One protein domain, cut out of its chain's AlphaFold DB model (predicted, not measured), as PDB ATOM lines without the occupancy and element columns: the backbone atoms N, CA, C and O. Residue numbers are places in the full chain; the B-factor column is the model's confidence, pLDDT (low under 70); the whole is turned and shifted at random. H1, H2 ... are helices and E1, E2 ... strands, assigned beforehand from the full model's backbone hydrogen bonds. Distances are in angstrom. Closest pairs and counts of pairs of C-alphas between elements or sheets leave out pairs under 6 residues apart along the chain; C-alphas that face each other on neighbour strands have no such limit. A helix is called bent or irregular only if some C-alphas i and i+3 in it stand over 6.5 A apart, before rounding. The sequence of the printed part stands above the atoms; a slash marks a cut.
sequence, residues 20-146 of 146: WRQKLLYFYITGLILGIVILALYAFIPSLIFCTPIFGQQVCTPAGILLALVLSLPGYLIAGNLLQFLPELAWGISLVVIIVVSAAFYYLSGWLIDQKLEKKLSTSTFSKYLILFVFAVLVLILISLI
ATOM      1  N   TRP A  20      49.601  68.898  47.586       87.50
ATOM      2  CA  TRP A  20      50.298  69.385  48.781       87.50
ATOM      3  C   TRP A  20      51.300  68.383  49.340       87.50
ATOM      4  O   TRP A  20      52.390  68.805  49.729       87.50
ATOM      5  N   ARG A  21      51.017  67.072  49.264       89.00
ATOM      6  CA  ARG A  21      52.012  66.021  49.582       89.00
ATOM      7  C   ARG A  21      53.320  66.195  48.808       89.00
ATOM      8  O   ARG A  21      54.399  66.036  49.362       89.00
ATOM      9  N   GLN A  22      53.232  66.572  47.530       87.62
ATOM     10  CA  GLN A  22      54.411  66.784  46.697       87.62
ATOM     11  C   GLN A  22      55.048  68.130  47.022       87.62
ATOM     12  O   GLN A  22      56.265  68.200  47.129       87.62
ATOM     13  N   LYS A  23      54.255  69.194  47.197       89.44
ATOM     14  CA  LYS A  23      54.774  70.536  47.503       89.44
ATOM     15  C   LYS A  23      55.601  70.556  48.787       89.44
ATOM     16  O   LYS A  23      56.704  71.090  48.756       89.44
ATOM     17  N   LEU A  24      55.104  69.956  49.870       89.50
ATOM     18  CA  LEU A  24      55.826  69.910  51.146       89.50
ATOM     19  C   LEU A  24      57.080  69.035  51.069       89.50
ATOM     20  O   LEU A  24      58.132  69.454  51.542       89.50
ATOM     21  N   LEU A  25      57.006  67.877  50.405       90.69
ATOM     22  CA  LEU A  25      58.182  67.035  50.172       90.69
ATOM     23  C   LEU A  25      59.246  67.775  49.344       90.69
ATOM     24  O   LEU A  25      60.424  67.764  49.694       90.69
ATOM     25  N   TYR A  26      58.840  68.452  48.264       89.94
ATOM     26  CA  TYR A  26      59.754  69.262  47.464       89.94
ATOM     27  C   TYR A  26      60.364  70.380  48.294       89.94
ATOM     28  O   TYR A  26      61.574  70.538  48.236       89.94
ATOM     29  N   PHE A  27      59.561  71.105  49.076       90.44
ATOM     30  CA  PHE A  27      60.054  72.159  49.959       90.44
ATOM     31  C   PHE A  27      61.133  71.625  50.907       90.44
ATOM     32  O   PHE A  27      62.223  72.191  50.949       90.44
ATOM     33  N   TYR A  28      60.876  70.492  51.568       91.69
ATOM     34  CA  TYR A  28      61.842  69.831  52.444       91.69
ATOM     35  C   TYR A  28      63.147  69.474  51.719       91.69
ATOM     36  O   TYR A  28      64.219  69.911  52.132       91.69
ATOM     37  N   ILE A  29      63.067  68.756  50.592       91.62
ATOM     38  CA  ILE A  29      64.251  68.334  49.825       91.62
ATOM     39  C   ILE A  29      65.024  69.547  49.299       91.62
ATOM     40  O   ILE A  29      66.246  69.608  49.426       91.62
ATOM     41  N   THR A  30      64.335  70.536  48.725       91.25
ATOM     42  CA  THR A  30      64.993  71.753  48.233       91.25
ATOM     43  C   THR A  30      65.623  72.552  49.362       91.25
ATOM     44  O   THR A  30      66.701  73.100  49.168       91.25
ATOM     45  N   GLY A  31      64.995  72.584  50.538       91.56
ATOM     46  CA  GLY A  31      65.532  73.239  51.722       91.56
ATOM     47  C   GLY A  31      66.776  72.534  52.260       91.56
ATOM     48  O   GLY A  31      67.747  73.208  52.584       91.56
ATOM     49  N   LEU A  32      66.805  71.196  52.265       91.25
ATOM     50  CA  LEU A  32      68.010  70.428  52.596       91.25
ATOM     51  C   LEU A  32      69.153  70.714  51.618       91.25
ATOM     52  O   LEU A  32      70.266  71.004  52.047       91.25
ATOM     53  N   ILE A  33      68.876  70.678  50.310       92.75
ATOM     54  CA  ILE A  33      69.878  70.993  49.280       92.75
ATOM     55  C   ILE A  33      70.387  72.426  49.465       92.75
ATOM     56  O   ILE A  33      71.595  72.651  49.443       92.75
ATOM     57  N   LEU A  34      69.489  73.388  49.696       91.44
ATOM     58  CA  LEU A  34      69.858  74.774  49.977       91.44
ATOM     59  C   LEU A  34      70.743  74.867  51.229       91.44
ATOM     60  O   LEU A  34      71.741  75.577  51.210       91.44
ATOM     61  N   GLY A  35      70.420  74.122  52.288       87.81
ATOM     62  CA  GLY A  35      71.212  74.055  53.516       87.81
ATOM     63  C   GLY A  35      72.628  73.544  53.267       87.81
ATOM     64  O   GLY A  35      73.585  74.163  53.723       87.81
ATOM     65  N   ILE A  36      72.778  72.482  52.468       88.62
ATOM     66  CA  ILE A  36      74.088  71.948  52.061       88.62
ATOM     67  C   ILE A  36      74.866  72.981  51.238       88.62
ATOM     68  O   ILE A  36      76.050  73.191  51.484       88.62
ATOM     69  N   VAL A  37      74.211  73.658  50.289       89.81
ATOM     70  CA  VAL A  37      74.851  74.702  49.475       89.81
ATOM     71  C   VAL A  37      75.320  75.863  50.354       89.81
ATOM     72  O   VAL A  37      76.464  76.289  50.233       89.81
ATOM     73  N   ILE A  38      74.484  76.343  51.276       87.19
ATOM     74  CA  ILE A  38      74.847  77.414  52.216       87.19
ATOM     75  C   ILE A  38      75.997  76.966  53.129       87.19
ATOM     76  O   ILE A  38      76.910  77.747  53.389       87.19
ATOM     77  N   LEU A  39      75.991  75.711  53.583       86.19
ATOM     78  CA  LEU A  39      77.079  75.148  54.379       86.19
ATOM     79  C   LEU A  39      78.388  75.058  53.585       86.19
ATOM     80  O   LEU A  39      79.445  75.361  54.124       86.19
ATOM     81  N   ALA A  40      78.345  74.688  52.307       87.00
ATOM     82  CA  ALA A  40      79.533  74.693  51.456       87.00
ATOM     83  C   ALA A  40      80.053  76.123  51.222       87.00
ATOM     84  O   ALA A  40      81.260  76.358  51.235       87.00
ATOM     85  N   LEU A  41      79.146  77.094  51.065       87.62
ATOM     86  CA  LEU A  41      79.491  78.510  50.924       87.62
ATOM     87  C   LEU A  41      80.106  79.106  52.193       87.62
ATOM     88  O   LEU A  41      80.888  80.046  52.082       87.62
ATOM     89  N   TYR A  42      79.817  78.555  53.375       82.69
ATOM     90  CA  TYR A  42      80.429  78.994  54.632       82.69
ATOM     91  C   TYR A  42      81.966  78.932  54.598       82.69
ATOM     92  O   TYR A  42      82.616  79.829  55.127       82.69
ATOM     93  N   ALA A  43      82.553  77.946  53.905       80.94
ATOM     94  CA  ALA A  43      84.008  77.853  53.735       80.94
ATOM     95  C   ALA A  43      84.619  79.074  53.014       80.94
ATOM     96  O   ALA A  43      85.797  79.370  53.193       80.94
ATOM     97  N   PHE A  44      83.818  79.793  52.222       86.69
ATOM     98  CA  PHE A  44      84.224  80.991  51.482       86.69
ATOM     99  C   PHE A  44      83.684  82.286  52.101       86.69
ATOM    100  O   PHE A  44      84.263  83.352  51.908       86.69
ATOM    101  N   ILE A  45      82.568  82.208  52.832       85.19
ATOM    102  CA  ILE A  45      81.870  83.343  53.440       85.19
ATOM    103  C   ILE A  45      81.566  83.001  54.912       85.19
ATOM    104  O   ILE A  45      80.456  82.567  55.240       85.19
ATOM    105  N   PRO A  46      82.529  83.226  55.827       77.81
ATOM    106  CA  PRO A  46      82.374  82.894  57.245       77.81
ATOM    107  C   PRO A  46      81.297  83.719  57.962       77.81
ATOM    108  O   PRO A  46      80.891  83.372  59.063       77.81
ATOM    109  N   SER A  47      80.801  84.802  57.353       80.81
ATOM    110  CA  SER A  47      79.703  85.608  57.899       80.81
ATOM    111  C   SER A  47      78.337  84.913  57.839       80.81
ATOM    112  O   SER A  47      77.372  85.423  58.404       80.81
ATOM    113  N   LEU A  48      78.232  83.733  57.214       78.06
ATOM    114  CA  LEU A  48      77.026  82.892  57.192       78.06
ATOM    115  C   LEU A  48      76.827  82.113  58.507       78.06
ATOM    116  O   LEU A  48      76.499  80.925  58.497       78.06
ATOM    117  N   ILE A  49      77.029  82.774  59.644       82.81
ATOM    118  CA  ILE A  49      76.833  82.227  60.989       82.81
ATOM    119  C   ILE A  49      75.622  82.908  61.617       82.81
ATOM    120  O   ILE A  49      75.507  84.132  61.603       82.81
ATOM    121  N   PHE A  50      74.745  82.112  62.222       81.50
ATOM    122  CA  PHE A  50      73.693  82.606  63.097       81.50
ATOM    123  C   PHE A  50      74.051  82.285  64.542       81.50
ATOM    124  O   PHE A  50      74.185  81.119  64.913       81.50
ATOM    125  N   CYS A  51      74.209  83.332  65.346       82.19
ATOM    126  CA  CYS A  51      74.418  83.212  66.779       82.19
ATOM    127  C   CYS A  51      73.101  83.476  67.501       82.19
ATOM    128  O   CYS A  51      72.515  84.551  67.366       82.19
ATOM    129  N   THR A  52      72.638  82.496  68.267       74.62
ATOM    130  CA  THR A  52      71.443  82.624  69.105       74.62
ATOM    131  C   THR A  52      71.834  82.476  70.571       74.62
ATOM    132  O   THR A  52      72.585  81.551  70.897       74.62
ATOM    133  N   PRO A  53      71.352  83.355  71.468       73.06
ATOM    134  CA  PRO A  53      71.539  83.165  72.897       73.06
ATOM    135  C   PRO A  53      70.652  82.006  73.359       73.06
ATOM    136  O   PRO A  53      69.425  82.110  73.344       73.06
ATOM    137  N   ILE A  54      71.269  80.897  73.758       70.94
ATOM    138  CA  ILE A  54      70.584  79.722  74.302       70.94
ATOM    139  C   ILE A  54      71.139  79.502  75.713       70.94
ATOM    140  O   ILE A  54      72.346  79.371  75.893       70.94
ATOM    141  N   PHE A  55      70.268  79.529  76.729       62.66
ATOM    142  CA  PHE A  55      70.634  79.363  78.150       62.66
ATOM    143  C   PHE A  55      71.794  80.260  78.635       62.66
ATOM    144  O   PHE A  55      72.643  79.837  79.413       62.66
ATOM    145  N   GLY A  56      71.850  81.512  78.169       69.62
ATOM    146  CA  GLY A  56      72.884  82.476  78.574       69.62
ATOM    147  C   GLY A  56      74.238  82.309  77.875       69.62
ATOM    148  O   GLY A  56      75.126  83.129  78.096       69.62
ATOM    149  N   GLN A  57      74.395  81.314  76.995       63.16
ATOM    150  CA  GLN A  57      75.569  81.155  76.135       63.16
ATOM    151  C   GLN A  57      75.231  81.510  74.680       63.16
ATOM    152  O   GLN A  57      74.136  81.227  74.187       63.16
ATOM    153  N   GLN A  58      76.167  82.150  73.974       78.81
ATOM    154  CA  GLN A  58      76.027  82.383  72.535       78.81
ATOM    155  C   GLN A  58      76.418  81.117  71.776       78.81
ATOM    156  O   GLN A  58      77.593  80.763  71.711       78.81
ATOM    157  N   VAL A  59      75.428  80.453  71.180       76.88
ATOM    158  CA  VAL A  59      75.660  79.311  70.292       76.88
ATOM    159  C   VAL A  59      75.646  79.822  68.859       76.88
ATOM    160  O   VAL A  59      74.615  80.279  68.366       76.88
ATOM    161  N   CYS A  60      76.802  79.765  68.204       82.12
ATOM    162  CA  CYS A  60      76.989  80.190  66.823       82.12
ATOM    163  C   CYS A  60      76.996  78.975  65.898       82.12
ATOM    164  O   CYS A  60      77.856  78.105  66.009       82.12
ATOM    165  N   THR A  61      76.041  78.930  64.973       83.25
ATOM    166  CA  THR A  61      75.856  77.794  64.067       83.25
ATOM    167  C   THR A  61      75.866  78.281  62.622       83.25
ATOM    168  O   THR A  61      75.178  79.260  62.313       83.25
ATOM    169  N   PRO A  62      76.598  77.625  61.703       86.19
ATOM    170  CA  PRO A  62      76.507  77.938  60.285       86.19
ATOM    171  C   PRO A  62      75.057  77.857  59.796       86.19
ATOM    172  O   PRO A  62      74.341  76.895  60.090       86.19
ATOM    173  N   ALA A  63      74.630  78.848  59.016       84.56
ATOM    174  CA  ALA A  63      73.258  78.993  58.534       84.56
ATOM    175  C   ALA A  63      72.726  77.739  57.822       84.56
ATOM    176  O   ALA A  63      71.560  77.379  57.971       84.56
ATOM    177  N   GLY A  64      73.596  77.052  57.078       82.81
ATOM    178  CA  GLY A  64      73.257  75.809  56.389       82.81
ATOM    179  C   GLY A  64      72.914  74.663  57.344       82.81
ATOM    180  O   GLY A  64      71.938  73.950  57.113       82.81
ATOM    181  N   ILE A  65      73.662  74.531  58.450       83.88
ATOM    182  CA  ILE A  65      73.390  73.538  59.504       83.88
ATOM    183  C   ILE A  65      72.087  73.887  60.219       83.88
ATOM    184  O   ILE A  65      71.234  73.018  60.382       83.88
ATOM    185  N   LEU A  66      71.899  75.159  60.584       84.81
ATOM    186  CA  LEU A  66      70.674  75.613  61.241       84.81
ATOM    187  C   LEU A  66      69.435  75.310  60.385       84.81
ATOM    188  O   LEU A  66      68.459  74.753  60.883       84.81
ATOM    189  N   LEU A  67      69.485  75.618  59.085       86.06
ATOM    190  CA  LEU A  67      68.389  75.340  58.160       86.06
ATOM    191  C   LEU A  67      68.089  73.836  58.065       86.06
ATOM    192  O   LEU A  67      66.925  73.438  58.131       86.06
ATOM    193  N   ALA A  68      69.126  73.005  57.929       85.50
ATOM    194  CA  ALA A  68      68.973  71.555  57.842       85.50
ATOM    195  C   ALA A  68      68.386  70.954  59.131       85.50
ATOM    196  O   ALA A  68      67.525  70.072  59.051       85.50
ATOM    197  N   LEU A  69      68.799  71.461  60.297       84.06
ATOM    198  CA  LEU A  69      68.276  71.061  61.606       84.06
ATOM    199  C   LEU A  69      66.807  71.451  61.772       84.06
ATOM    200  O   LEU A  69      65.996  70.601  62.124       84.06
ATOM    201  N   VAL A  70      66.439  72.698  61.464       85.69
ATOM    202  CA  VAL A  70      65.049  73.171  61.588       85.69
ATOM    203  C   VAL A  70      64.117  72.397  60.654       85.69
ATOM    204  O   VAL A  70      63.031  71.989  61.060       85.69
ATOM    205  N   LEU A  71      64.543  72.145  59.415       88.75
ATOM    206  CA  LEU A  71      63.768  71.338  58.470       88.75
ATOM    207  C   LEU A  71      63.663  69.873  58.903       88.75
ATOM    208  O   LEU A  71      62.648  69.235  58.651       88.75
ATOM    209  N   SER A  72      64.692  69.327  59.544       88.69
ATOM    210  CA  SER A  72      64.710  67.924  59.984       88.69
ATOM    211  C   SER A  72      64.221  67.735  61.420       88.69
ATOM    212  O   SER A  72      64.234  66.614  61.927       88.69
ATOM    213  N   LEU A  73      63.756  68.806  62.073       85.75
ATOM    214  CA  LEU A  73      63.254  68.790  63.445       85.75
ATOM    215  C   LEU A  73      62.189  67.703  63.675       85.75
ATOM    216  O   LEU A  73      62.298  66.990  64.671       85.75
ATOM    217  N   PRO A  74      61.208  67.484  62.771       84.25
ATOM    218  CA  PRO A  74      60.228  66.419  62.962       84.25
ATOM    219  C   PRO A  74      60.878  65.031  63.014       84.25
ATOM    220  O   PRO A  74      60.520  64.212  63.857       84.25
ATOM    221  N   GLY A  75      61.862  64.765  62.150       85.44
ATOM    222  CA  GLY A  75      62.616  63.514  62.177       85.44
ATOM    223  C   GLY A  75      63.488  63.382  63.415       85.44
ATOM    224  O   GLY A  75      63.551  62.294  63.966       85.44
ATOM    225  N   TYR A  76      64.100  64.463  63.902       83.31
ATOM    226  CA  TYR A  76      64.842  64.438  65.166       83.31
ATOM    227  C   TYR A  76      63.929  64.105  66.353       83.31
ATOM    228  O   TYR A  76      64.280  63.248  67.158       83.31
ATOM    229  N   LEU A  77      62.740  64.705  66.430       82.19
ATOM    230  CA  LEU A  77      61.784  64.442  67.512       82.19
ATOM    231  C   LEU A  77      61.214  63.020  67.471       82.19
ATOM    232  O   LEU A  77      60.972  62.420  68.512       82.19
ATOM    233  N   ILE A  78      60.970  62.471  66.281       81.69
ATOM    234  CA  ILE A  78      60.398  61.126  66.144       81.69
ATOM    235  C   ILE A  78      61.503  60.069  66.216       81.69
ATOM    236  O   ILE A  78      61.471  59.182  67.064       81.69
ATOM    237  N   ALA A  79      62.482  60.152  65.314       82.94
ATOM    238  CA  ALA A  79      63.539  59.159  65.195       82.94
ATOM    239  C   ALA A  79      64.576  59.280  66.305       82.94
ATOM    240  O   ALA A  79      65.011  58.250  66.795       82.94
ATOM    241  N   GLY A  80      64.954  60.485  66.740       73.75
ATOM    242  CA  GLY A  80      65.911  60.657  67.843       73.75
ATOM    243  C   GLY A  80      65.408  60.018  69.138       73.75
ATOM    244  O   GLY A  80      66.127  59.237  69.757       73.75
ATOM    245  N   ASN A  81      64.125  60.221  69.456       75.75
ATOM    246  CA  ASN A  81      63.468  59.578  70.594       75.75
ATOM    247  C   ASN A  81      63.303  58.056  70.447       75.75
ATOM    248  O   ASN A  81      63.095  57.378  71.445       75.75
ATOM    249  N   LEU A  82      63.353  57.498  69.237       74.06
ATOM    250  CA  LEU A  82      63.332  56.043  69.028       74.06
ATOM    251  C   LEU A  82      64.747  55.450  69.039       74.06
ATOM    252  O   LEU A  82      64.960  54.359  69.562       74.06
ATOM    253  N   LEU A  83      65.714  56.179  68.481       76.12
ATOM    254  CA  LEU A  83      67.114  55.781  68.366       76.12
ATOM    255  C   LEU A  83      67.817  55.726  69.726       76.12
ATOM    256  O   LEU A  83      68.707  54.903  69.885       76.12
ATOM    257  N   GLN A  84      67.386  56.514  70.716       72.12
ATOM    258  CA  GLN A  84      67.917  56.434  72.086       72.12
ATOM    259  C   GLN A  84      67.706  55.063  72.757       72.12
ATOM    260  O   GLN A  84      68.417  54.722  73.696       72.12
ATOM    261  N   PHE A  85      66.736  54.271  72.284       75.62
ATOM    262  CA  PHE A  85      66.459  52.926  72.802       75.62
ATOM    263  C   PHE A  85      67.192  51.823  72.031       75.62
ATOM    264  O   PHE A  85      67.079  50.645  72.375       75.62
ATOM    265  N   LEU A  86      67.912  52.184  70.967       76.19
ATOM    266  CA  LEU A  86      68.679  51.267  70.136       76.19
ATOM    267  C   LEU A  86      70.172  51.362  70.493       76.19
ATOM    268  O   LEU A  86      70.637  52.417  70.924       76.19
ATOM    269  N   PRO A  87      70.943  50.273  70.315       75.94
ATOM    270  CA  PRO A  87      72.396  50.326  70.458       75.94
ATOM    271  C   PRO A  87      72.997  51.357  69.491       75.94
ATOM    272  O   PRO A  87      72.424  51.604  68.428       75.94
ATOM    273  N   GLU A  88      74.146  51.939  69.858       75.56
ATOM    274  CA  GLU A  88      74.802  53.009  69.093       75.56
ATOM    275  C   GLU A  88      74.883  52.677  67.597       75.56
ATOM    276  O   GLU A  88      75.640  51.814  67.148       75.56
ATOM    277  N   LEU A  89      74.078  53.391  66.812       77.12
ATOM    278  CA  LEU A  89      74.123  53.350  65.361       77.12
ATOM    279  C   LEU A  89      75.184  54.323  64.860       77.12
ATOM    280  O   LEU A  89      75.337  55.431  65.377       77.12
ATOM    281  N   ALA A  90      75.879  53.933  63.789       84.50
ATOM    282  CA  ALA A  90      76.798  54.827  63.104       84.50
ATOM    283  C   ALA A  90      76.082  56.136  62.733       84.50
ATOM    284  O   ALA A  90      74.982  56.115  62.174       84.50
ATOM    285  N   TRP A  91      76.731  57.270  63.003       77.50
ATOM    286  CA  TRP A  91      76.152  58.609  62.847       77.50
ATOM    287  C   TRP A  91      75.496  58.837  61.474       77.50
ATOM    288  O   TRP A  91      74.443  59.465  61.388       77.50
ATOM    289  N   GLY A  92      76.075  58.281  60.403       81.56
ATOM    290  CA  GLY A  92      75.533  58.384  59.047       81.56
ATOM    291  C   GLY A  92      74.189  57.669  58.878       81.56
ATOM    292  O   GLY A  92      73.302  58.188  58.205       81.56
ATOM    293  N   ILE A  93      74.002  56.519  59.532       82.88
ATOM    294  CA  ILE A  93      72.738  55.769  59.507       82.88
ATOM    295  C   ILE A  93      71.668  56.554  60.265       82.88
ATOM    296  O   ILE A  93      70.578  56.764  59.736       82.88
ATOM    297  N   SER A  94      71.997  57.067  61.453       82.38
ATOM    298  CA  SER A  94      71.096  57.915  62.242       82.38
ATOM    299  C   SER A  94      70.630  59.140  61.449       82.38
ATOM    300  O   SER A  94      69.442  59.463  61.440       82.38
ATOM    301  N   LEU A  95      71.538  59.774  60.701       82.69
ATOM    302  CA  LEU A  95      71.225  60.928  59.858       82.69
ATOM    303  C   LEU A  95      70.268  60.558  58.711       82.69
ATOM    304  O   LEU A  95      69.286  61.264  58.473       82.69
ATOM    305  N   VAL A  96      70.490  59.422  58.041       87.44
ATOM    306  CA  VAL A  96      69.580  58.918  56.996       87.44
ATOM    307  C   VAL A  96      68.189  58.642  57.566       87.44
ATOM    308  O   VAL A  96      67.198  59.051  56.962       87.44
ATOM    309  N   VAL A  97      68.099  58.008  58.739       86.88
ATOM    310  CA  VAL A  97      66.813  57.737  59.400       86.88
ATOM    311  C   VAL A  97      66.073  59.045  59.684       86.88
ATOM    312  O   VAL A  97      64.898  59.166  59.336       86.88
ATOM    313  N   ILE A  98      66.755  60.053  60.231       88.50
ATOM    314  CA  ILE A  98      66.164  61.372  60.503       88.50
ATOM    315  C   ILE A  98      65.625  62.016  59.217       88.50
ATOM    316  O   ILE A  98      64.500  62.531  59.215       88.50
ATOM    317  N   ILE A  99      66.381  61.964  58.114       89.44
ATOM    318  CA  ILE A  99      65.951  62.521  56.822       89.44
ATOM    319  C   ILE A  99      64.713  61.791  56.294       89.44
ATOM    320  O   ILE A  99      63.750  62.430  55.861       89.44
ATOM    321  N   VAL A 100      64.710  60.458  56.341       90.75
ATOM    322  CA  VAL A 100      63.595  59.635  55.853       90.75
ATOM    323  C   VAL A 100      62.331  59.878  56.678       90.75
ATOM    324  O   VAL A 100      61.259  60.088  56.106       90.75
ATOM    325  N   VAL A 101      62.445  59.911  58.006       91.38
ATOM    326  CA  VAL A 101      61.304  60.157  58.899       91.38
ATOM    327  C   VAL A 101      60.760  61.575  58.714       91.38
ATOM    328  O   VAL A 101      59.546  61.757  58.618       91.38
ATOM    329  N   SER A 102      61.633  62.574  58.553       91.88
ATOM    330  CA  SER A 102      61.224  63.945  58.219       91.88
ATOM    331  C   SER A 102      60.498  64.006  56.872       91.88
ATOM    332  O   SER A 102      59.421  64.595  56.770       91.88
ATOM    333  N   ALA A 103      61.030  63.354  55.834       89.62
ATOM    334  CA  ALA A 103      60.396  63.301  54.518       89.62
ATOM    335  C   ALA A 103      59.004  62.647  54.580       89.62
ATOM    336  O   ALA A 103      58.049  63.172  53.997       89.62
ATOM    337  N   ALA A 104      58.870  61.547  55.329       90.50
ATOM    338  CA  ALA A 104      57.590  60.890  55.571       90.50
ATOM    339  C   ALA A 104      56.607  61.821  56.297       90.50
ATOM    340  O   ALA A 104      55.447  61.923  55.894       90.50
ATOM    341  N   PHE A 105      57.073  62.562  57.304       91.44
ATOM    342  CA  PHE A 105      56.266  63.541  58.029       91.44
ATOM    343  C   PHE A 105      55.733  64.653  57.112       91.44
ATOM    344  O   PHE A 105      54.531  64.931  57.116       91.44
ATOM    345  N   TYR A 106      56.582  65.257  56.271       91.38
ATOM    346  CA  TYR A 106      56.149  66.280  55.307       91.38
ATOM    347  C   TYR A 106      55.189  65.724  54.252       91.38
ATOM    348  O   TYR A 106      54.219  66.393  53.882       91.38
ATOM    349  N   TYR A 107      55.419  64.493  53.789       90.62
ATOM    350  CA  TYR A 107      54.522  63.823  52.852       90.62
ATOM    351  C   TYR A 107      53.137  63.575  53.466       90.62
ATOM    352  O   TYR A 107      52.127  63.939  52.858       90.62
ATOM    353  N   LEU A 108      53.080  63.009  54.677       87.94
ATOM    354  CA  LEU A 108      51.832  62.733  55.400       87.94
ATOM    355  C   LEU A 108      51.078  64.021  55.746       87.94
ATOM    356  O   LEU A 108      49.864  64.097  55.553       87.94
ATOM    357  N   SER A 109      51.800  65.059  56.171       88.19
ATOM    358  CA  SER A 109      51.228  66.385  56.430       88.19
ATOM    359  C   SER A 109      50.570  66.954  55.173       88.19
ATOM    360  O   SER A 109      49.444  67.449  55.213       88.19
ATOM    361  N   GLY A 110      51.235  66.833  54.022       87.69
ATOM    362  CA  GLY A 110      50.682  67.303  52.756       87.69
ATOM    363  C   GLY A 110      49.517  66.444  52.263       87.69
ATOM    364  O   GLY A 110      48.570  66.981  51.696       87.69
ATOM    365  N   TRP A 111      49.539  65.137  52.536       88.38
ATOM    366  CA  TRP A 111      48.421  64.239  52.247       88.38
ATOM    367  C   TRP A 111      47.172  64.590  53.067       88.38
ATOM    368  O   TRP A 111      46.078  64.631  52.509       88.38
ATOM    369  N   LEU A 112      47.317  64.926  54.354       85.50
ATOM    370  CA  LEU A 112      46.199  65.396  55.185       85.50
ATOM    371  C   LEU A 112      45.566  66.681  54.624       85.50
ATOM    372  O   LEU A 112      44.340  66.821  54.623       85.50
ATOM    373  N   ILE A 113      46.388  67.603  54.114       86.94
ATOM    374  CA  ILE A 113      45.906  68.826  53.456       86.94
ATOM    375  C   ILE A 113      45.155  68.483  52.165       86.94
ATOM    376  O   ILE A 113      44.060  69.004  51.944       86.94
ATOM    377  N   ASP A 114      45.707  67.589  51.338       86.50
ATOM    378  CA  ASP A 114      45.068  67.140  50.096       86.50
ATOM    379  C   ASP A 114      43.686  66.516  50.377       86.50
ATOM    380  O   ASP A 114      42.699  66.901  49.751       86.50
ATOM    381  N   GLN A 115      43.571  65.650  51.391       83.31
ATOM    382  CA  GLN A 115      42.297  65.030  51.790       83.31
ATOM    383  C   GLN A 115      41.234  66.056  52.215       83.31
ATOM    384  O   GLN A 115      40.050  65.904  51.897       83.31
ATOM    385  N   LYS A 116      41.642  67.121  52.917       81.19
ATOM    386  CA  LYS A 116      40.737  68.216  53.298       81.19
ATOM    387  C   LYS A 116      40.279  69.020  52.082       81.19
ATOM    388  O   LYS A 116      39.098  69.344  51.973       81.19
ATOM    389  N   LEU A 117      41.196  69.352  51.173       82.25
ATOM    390  CA  LEU A 117      40.896  70.160  49.986       82.25
ATOM    391  C   LEU A 117      40.022  69.417  48.975       82.25
ATOM    392  O   LEU A 117      39.151  70.028  48.358       82.25
ATOM    393  N   GLU A 118      40.194  68.103  48.861       85.00
ATOM    394  CA  GLU A 118      39.342  67.232  48.047       85.00
ATOM    395  C   GLU A 118      37.974  66.946  48.701       85.00
ATOM    396  O   GLU A 118      37.192  66.168  48.161       85.00
ATOM    397  N   LYS A 119      37.665  67.567  49.856       78.31
ATOM    398  CA  LYS A 119      36.441  67.362  50.660       78.31
ATOM    399  C   LYS A 119      36.183  65.899  51.052       78.31
ATOM    400  O   LYS A 119      35.066  65.547  51.425       78.31
ATOM    401  N   LYS A 120      37.213  65.050  51.010       77.38
ATOM    402  CA  LYS A 120      37.144  63.636  51.417       77.38
ATOM    403  C   LYS A 120      37.061  63.467  52.933       77.38
ATOM    404  O   LYS A 120      36.648  62.417  53.415       77.38
ATOM    405  N   LEU A 121      37.431  64.502  53.687       76.62
ATOM    406  CA  LEU A 121      37.290  64.564  55.138       76.62
ATOM    407  C   LEU A 121      36.324  65.677  55.538       76.62
ATOM    408  O   LEU A 121      36.444  66.813  55.078       76.62
ATOM    409  N   SER A 122      35.414  65.364  56.463       80.56
ATOM    410  CA  SER A 122      34.636  66.395  57.150       80.56
ATOM    411  C   SER A 122      35.562  67.283  57.991       80.56
ATOM    412  O   SER A 122      36.599  66.828  58.486       80.56
ATOM    413  N   THR A 123      35.179  68.543  58.206       78.38
ATOM    414  CA  THR A 123      35.945  69.477  59.049       78.38
ATOM    415  C   THR A 123      36.160  68.922  60.460       78.38
ATOM    416  O   THR A 123      37.244  69.069  61.014       78.38
ATOM    417  N   SER A 124      35.162  68.221  61.008       80.06
ATOM    418  CA  SER A 124      35.232  67.561  62.320       80.06
ATOM    419  C   SER A 124      36.322  66.484  62.349       80.06
ATOM    420  O   SER A 124      37.167  66.474  63.244       80.06
ATOM    421  N   THR A 125      36.363  65.621  61.332       80.62
ATOM    422  CA  THR A 125      37.350  64.541  61.234       80.62
ATOM    423  C   THR A 125      38.760  65.094  61.025       80.62
ATOM    424  O   THR A 125      39.700  64.631  61.667       80.62
ATOM    425  N   PHE A 126      38.916  66.119  60.182       78.19
ATOM    426  CA  PHE A 126      40.205  66.780  59.975       78.19
ATOM    427  C   PHE A 126      40.732  67.423  61.262       78.19
ATOM    428  O   PHE A 126      41.898  67.236  61.600       78.19
ATOM    429  N   SER A 127      39.882  68.142  62.000       80.12
ATOM    430  CA  SER A 127      40.277  68.751  63.273       80.12
ATOM    431  C   SER A 127      40.699  67.700  64.294       80.12
ATOM    432  O   SER A 127      41.696  67.908  64.973       80.12
ATOM    433  N   LYS A 128      40.017  66.546  64.364       82.06
ATOM    434  CA  LYS A 128      40.449  65.431  65.224       82.06
ATOM    435  C   LYS A 128      41.851  64.946  64.858       82.06
ATOM    436  O   LYS A 128      42.690  64.853  65.745       82.06
ATOM    437  N   TYR A 129      42.124  64.697  63.576       80.94
ATOM    438  CA  TYR A 129      43.462  64.286  63.134       80.94
ATOM    439  C   TYR A 129      44.522  65.352  63.407       80.94
ATOM    440  O   TYR A 129      45.616  65.013  63.842       80.94
ATOM    441  N   LEU A 130      44.201  66.629  63.198       80.31
ATOM    442  CA  LEU A 130      45.120  67.730  63.472       80.31
ATOM    443  C   LEU A 130      45.416  67.863  64.970       80.31
ATOM    444  O   LEU A 130      46.573  68.015  65.341       80.31
ATOM    445  N   ILE A 131      44.401  67.754  65.831       81.31
ATOM    446  CA  ILE A 131      44.581  67.760  67.289       81.31
ATOM    447  C   ILE A 131      45.448  66.576  67.713       81.31
ATOM    448  O   ILE A 131      46.402  66.765  68.458       81.31
ATOM    449  N   LEU A 132      45.157  65.373  67.211       82.56
ATOM    450  CA  LEU A 132      45.910  64.162  67.544       82.56
ATOM    451  C   LEU A 132      47.369  64.273  67.083       82.56
ATOM    452  O   LEU A 132      48.281  63.909  67.814       82.56
ATOM    453  N   PHE A 133      47.590  64.860  65.909       77.81
ATOM    454  CA  PHE A 133      48.915  65.153  65.377       77.81
ATOM    455  C   PHE A 133      49.681  66.167  66.235       77.81
ATOM    456  O   PHE A 133      50.818  65.906  66.616       77.81
ATOM    457  N   VAL A 134      49.059  67.295  66.589       80.88
ATOM    458  CA  VAL A 134      49.677  68.314  67.456       80.88
ATOM    459  C   VAL A 134      49.979  67.737  68.839       80.88
ATOM    460  O   VAL A 134      51.064  67.962  69.368       80.88
ATOM    461  N   PHE A 135      49.059  66.953  69.403       83.56
ATOM    462  CA  PHE A 135      49.249  66.302  70.695       83.56
ATOM    463  C   PHE A 135      50.386  65.274  70.651       83.56
ATOM    464  O   PHE A 135      51.232  65.269  71.539       83.56
ATOM    465  N   ALA A 136      50.472  64.459  69.595       79.69
ATOM    466  CA  ALA A 136      51.577  63.521  69.407       79.69
ATOM    467  C   ALA A 136      52.934  64.239  69.312       79.69
ATOM    468  O   ALA A 136      53.897  63.810  69.942       79.69
ATOM    469  N   VAL A 137      53.008  65.358  68.582       77.38
ATOM    470  CA  VAL A 137      54.226  66.184  68.511       77.38
ATOM    471  C   VAL A 137      54.582  66.764  69.882       77.38
ATOM    472  O   VAL A 137      55.742  66.702  70.274       77.38
ATOM    473  N   LEU A 138      53.604  67.275  70.637       80.88
ATOM    474  CA  LEU A 138      53.823  67.772  72.000       80.88
ATOM    475  C   LEU A 138      54.352  66.681  72.937       80.88
ATOM    476  O   LEU A 138      55.296  66.935  73.675       80.88
ATOM    477  N   VAL A 139      53.788  65.471  72.886       80.06
ATOM    478  CA  VAL A 139      54.264  64.327  73.682       80.06
ATOM    479  C   VAL A 139      55.696  63.955  73.304       80.06
ATOM    480  O   VAL A 139      56.513  63.751  74.194       80.06
ATOM    481  N   LEU A 140      56.031  63.918  72.011       76.38
ATOM    482  CA  LEU A 140      57.404  63.660  71.564       76.38
ATOM    483  C   LEU A 140      58.380  64.730  72.066       76.38
ATOM    484  O   LEU A 140      59.463  64.382  72.524       76.38
ATOM    485  N   ILE A 141      57.988  66.008  72.033       75.81
ATOM    486  CA  ILE A 141      58.789  67.104  72.597       75.81
ATOM    487  C   ILE A 141      58.993  66.893  74.102       75.81
ATOM    488  O   ILE A 141      60.107  67.049  74.600       75.81
ATOM    489  N   LEU A 142      57.934  66.511  74.819       77.38
ATOM    490  CA  LEU A 142      57.987  66.267  76.257       77.38
ATOM    491  C   LEU A 142      58.920  65.101  76.607       77.38
ATOM    492  O   LEU A 142      59.696  65.216  77.545       77.38
ATOM    493  N   ILE A 143      58.880  64.013  75.832       74.75
ATOM    494  CA  ILE A 143      59.784  62.865  75.994       74.75
ATOM    495  C   ILE A 143      61.232  63.280  75.735       74.75
ATOM    496  O   ILE A 143      62.101  62.889  76.496       74.75
ATOM    497  N   SER A 144      61.497  64.106  74.719       66.06
ATOM    498  CA  SER A 144      62.860  64.585  74.435       66.06
ATOM    499  C   SER A 144      63.423  65.570  75.473       66.06
ATOM    500  O   SER A 144      64.596  65.924  75.393       66.06
ATOM    501  N   LEU A 145      62.593  66.066  76.399       67.06
ATOM    502  CA  LEU A 145      62.998  66.952  77.497       67.06
ATOM    503  C   LEU A 145      63.354  66.193  78.790       67.06
ATOM    504  O   LEU A 145      63.888  66.822  79.703       67.06
ATOM    505  N   ILE A 146      63.016  64.900  78.881       60.59
ATOM    506  CA  ILE A 146      63.274  64.015  80.032       60.59
ATOM    507  C   ILE A 146      64.578  63.259  79.789       60.59
ATOM    508  O   ILE A 146      65.393  63.207  80.737       60.59
TER     509      ILE A 146
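This is residues 20 to 146 of the 146 residues of an uncharacterized protein of Candidatus Woesebacteria bacterium GW2011_GWA1_39_12 (UniProt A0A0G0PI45). The model is a loose, elongated frame of four helices: H3 and H4 fold back on each other, and H2b, the second arm of the bent helix H2, crosses between residues 94 to 105 of H3 and 137 to 143 of H4. H1 meets H3 near its own beginning, with its residues 20 to 29 on residues 103 to 114 of H3, and the two spread from there as a V; farther along, H1 runs side by side with H2a, the first arm of H2, while the strand hairpin of E1 and E2 lies at one end of the length, by the end of H1 and the beginning of H2a. The printed part has 127 residues, in the order H1, E1, E2, H2, H3, H4; it is mostly helix, and its two-stranded sheet, E1 - E2, is antiparallel. It is loose, with a radius of gyration of the C-alphas of 17.1 A and spans of 51 by 32 by 31 A.

Look first at E1, residues 49 to 54, and E2, residues 57 to 62, a hairpin of antiparallel strands at 152 degrees; N 52 and O 59 are 3.0 A apart and N 50 and O 61 2.9 A, both within hydrogen-bond range. Next comes H2, residues 63 to 83, assigned as one helix by its hydrogen bonds but bent: C-alphas 71 and 74 are 7.5 A apart, and its arms H2a, residues 63 to 71, and H2b, residues 74 to 83, are about perpendicular at 77 degrees. H2a touches H1, residues 20 to 42, at a shallow tilt of 23 degrees, opposite ways; their closest C-alphas, of Gly 64 and Gly 35, are 3.9 A apart. H1 touches H3, residues 91 to 117, with residues 20 to 29 alone, at a tilt of 36 degrees, only just steep; the closest C-alphas are those of Arg 21 and Gly 110, 3.7 A. H2b touches H3 at a steep tilt of 47 degrees, closest at the C-alphas of Gly 75 and Ser 102, 4.2 A. It also touches H4, residues 123 to 143, closest at the C-alphas of Leu 77 and Leu 140, 6.0 A. H3 and H4, a helical hairpin at a shallow tilt of 20 degrees, only just touch, with 3 pairs of C-alphas within 8 A; the closest, of Lys 116 and Phe 126, are 6.9 A apart. H1 and H4 are apart. Every O i to N i+4 pair is within hydrogen-bond range in H1, H2a, H3 and H4, and 5 of 6 are in H2b.

Find C-alpha 49 at (76.833, 82.227, 60.989), where E1 begins; it is 14.9 A long, and E2 is 16.2 A. Find C-alpha 20 at (50.298, 69.385, 48.781); from there H1 runs 32.2 A to C-alpha 42. H2a measures 12.2 A and H2b 13.8 A. H3, the longest helix, spans 39.3 A, and H4 runs 30.0 A to C-alpha 143 at (59.784, 62.865, 75.994).

The two C-alphas farthest apart, of Phe 44 and Ser 122, are 52.0 A apart. The printed part has no cut, and no link is long. Residues 85 to 93, of which 91 to 93 belong to H3, stand free. Mean pLDDT of the printed part is 82.6; look for values under 70 at residues 55 to 57 and 144 to 146.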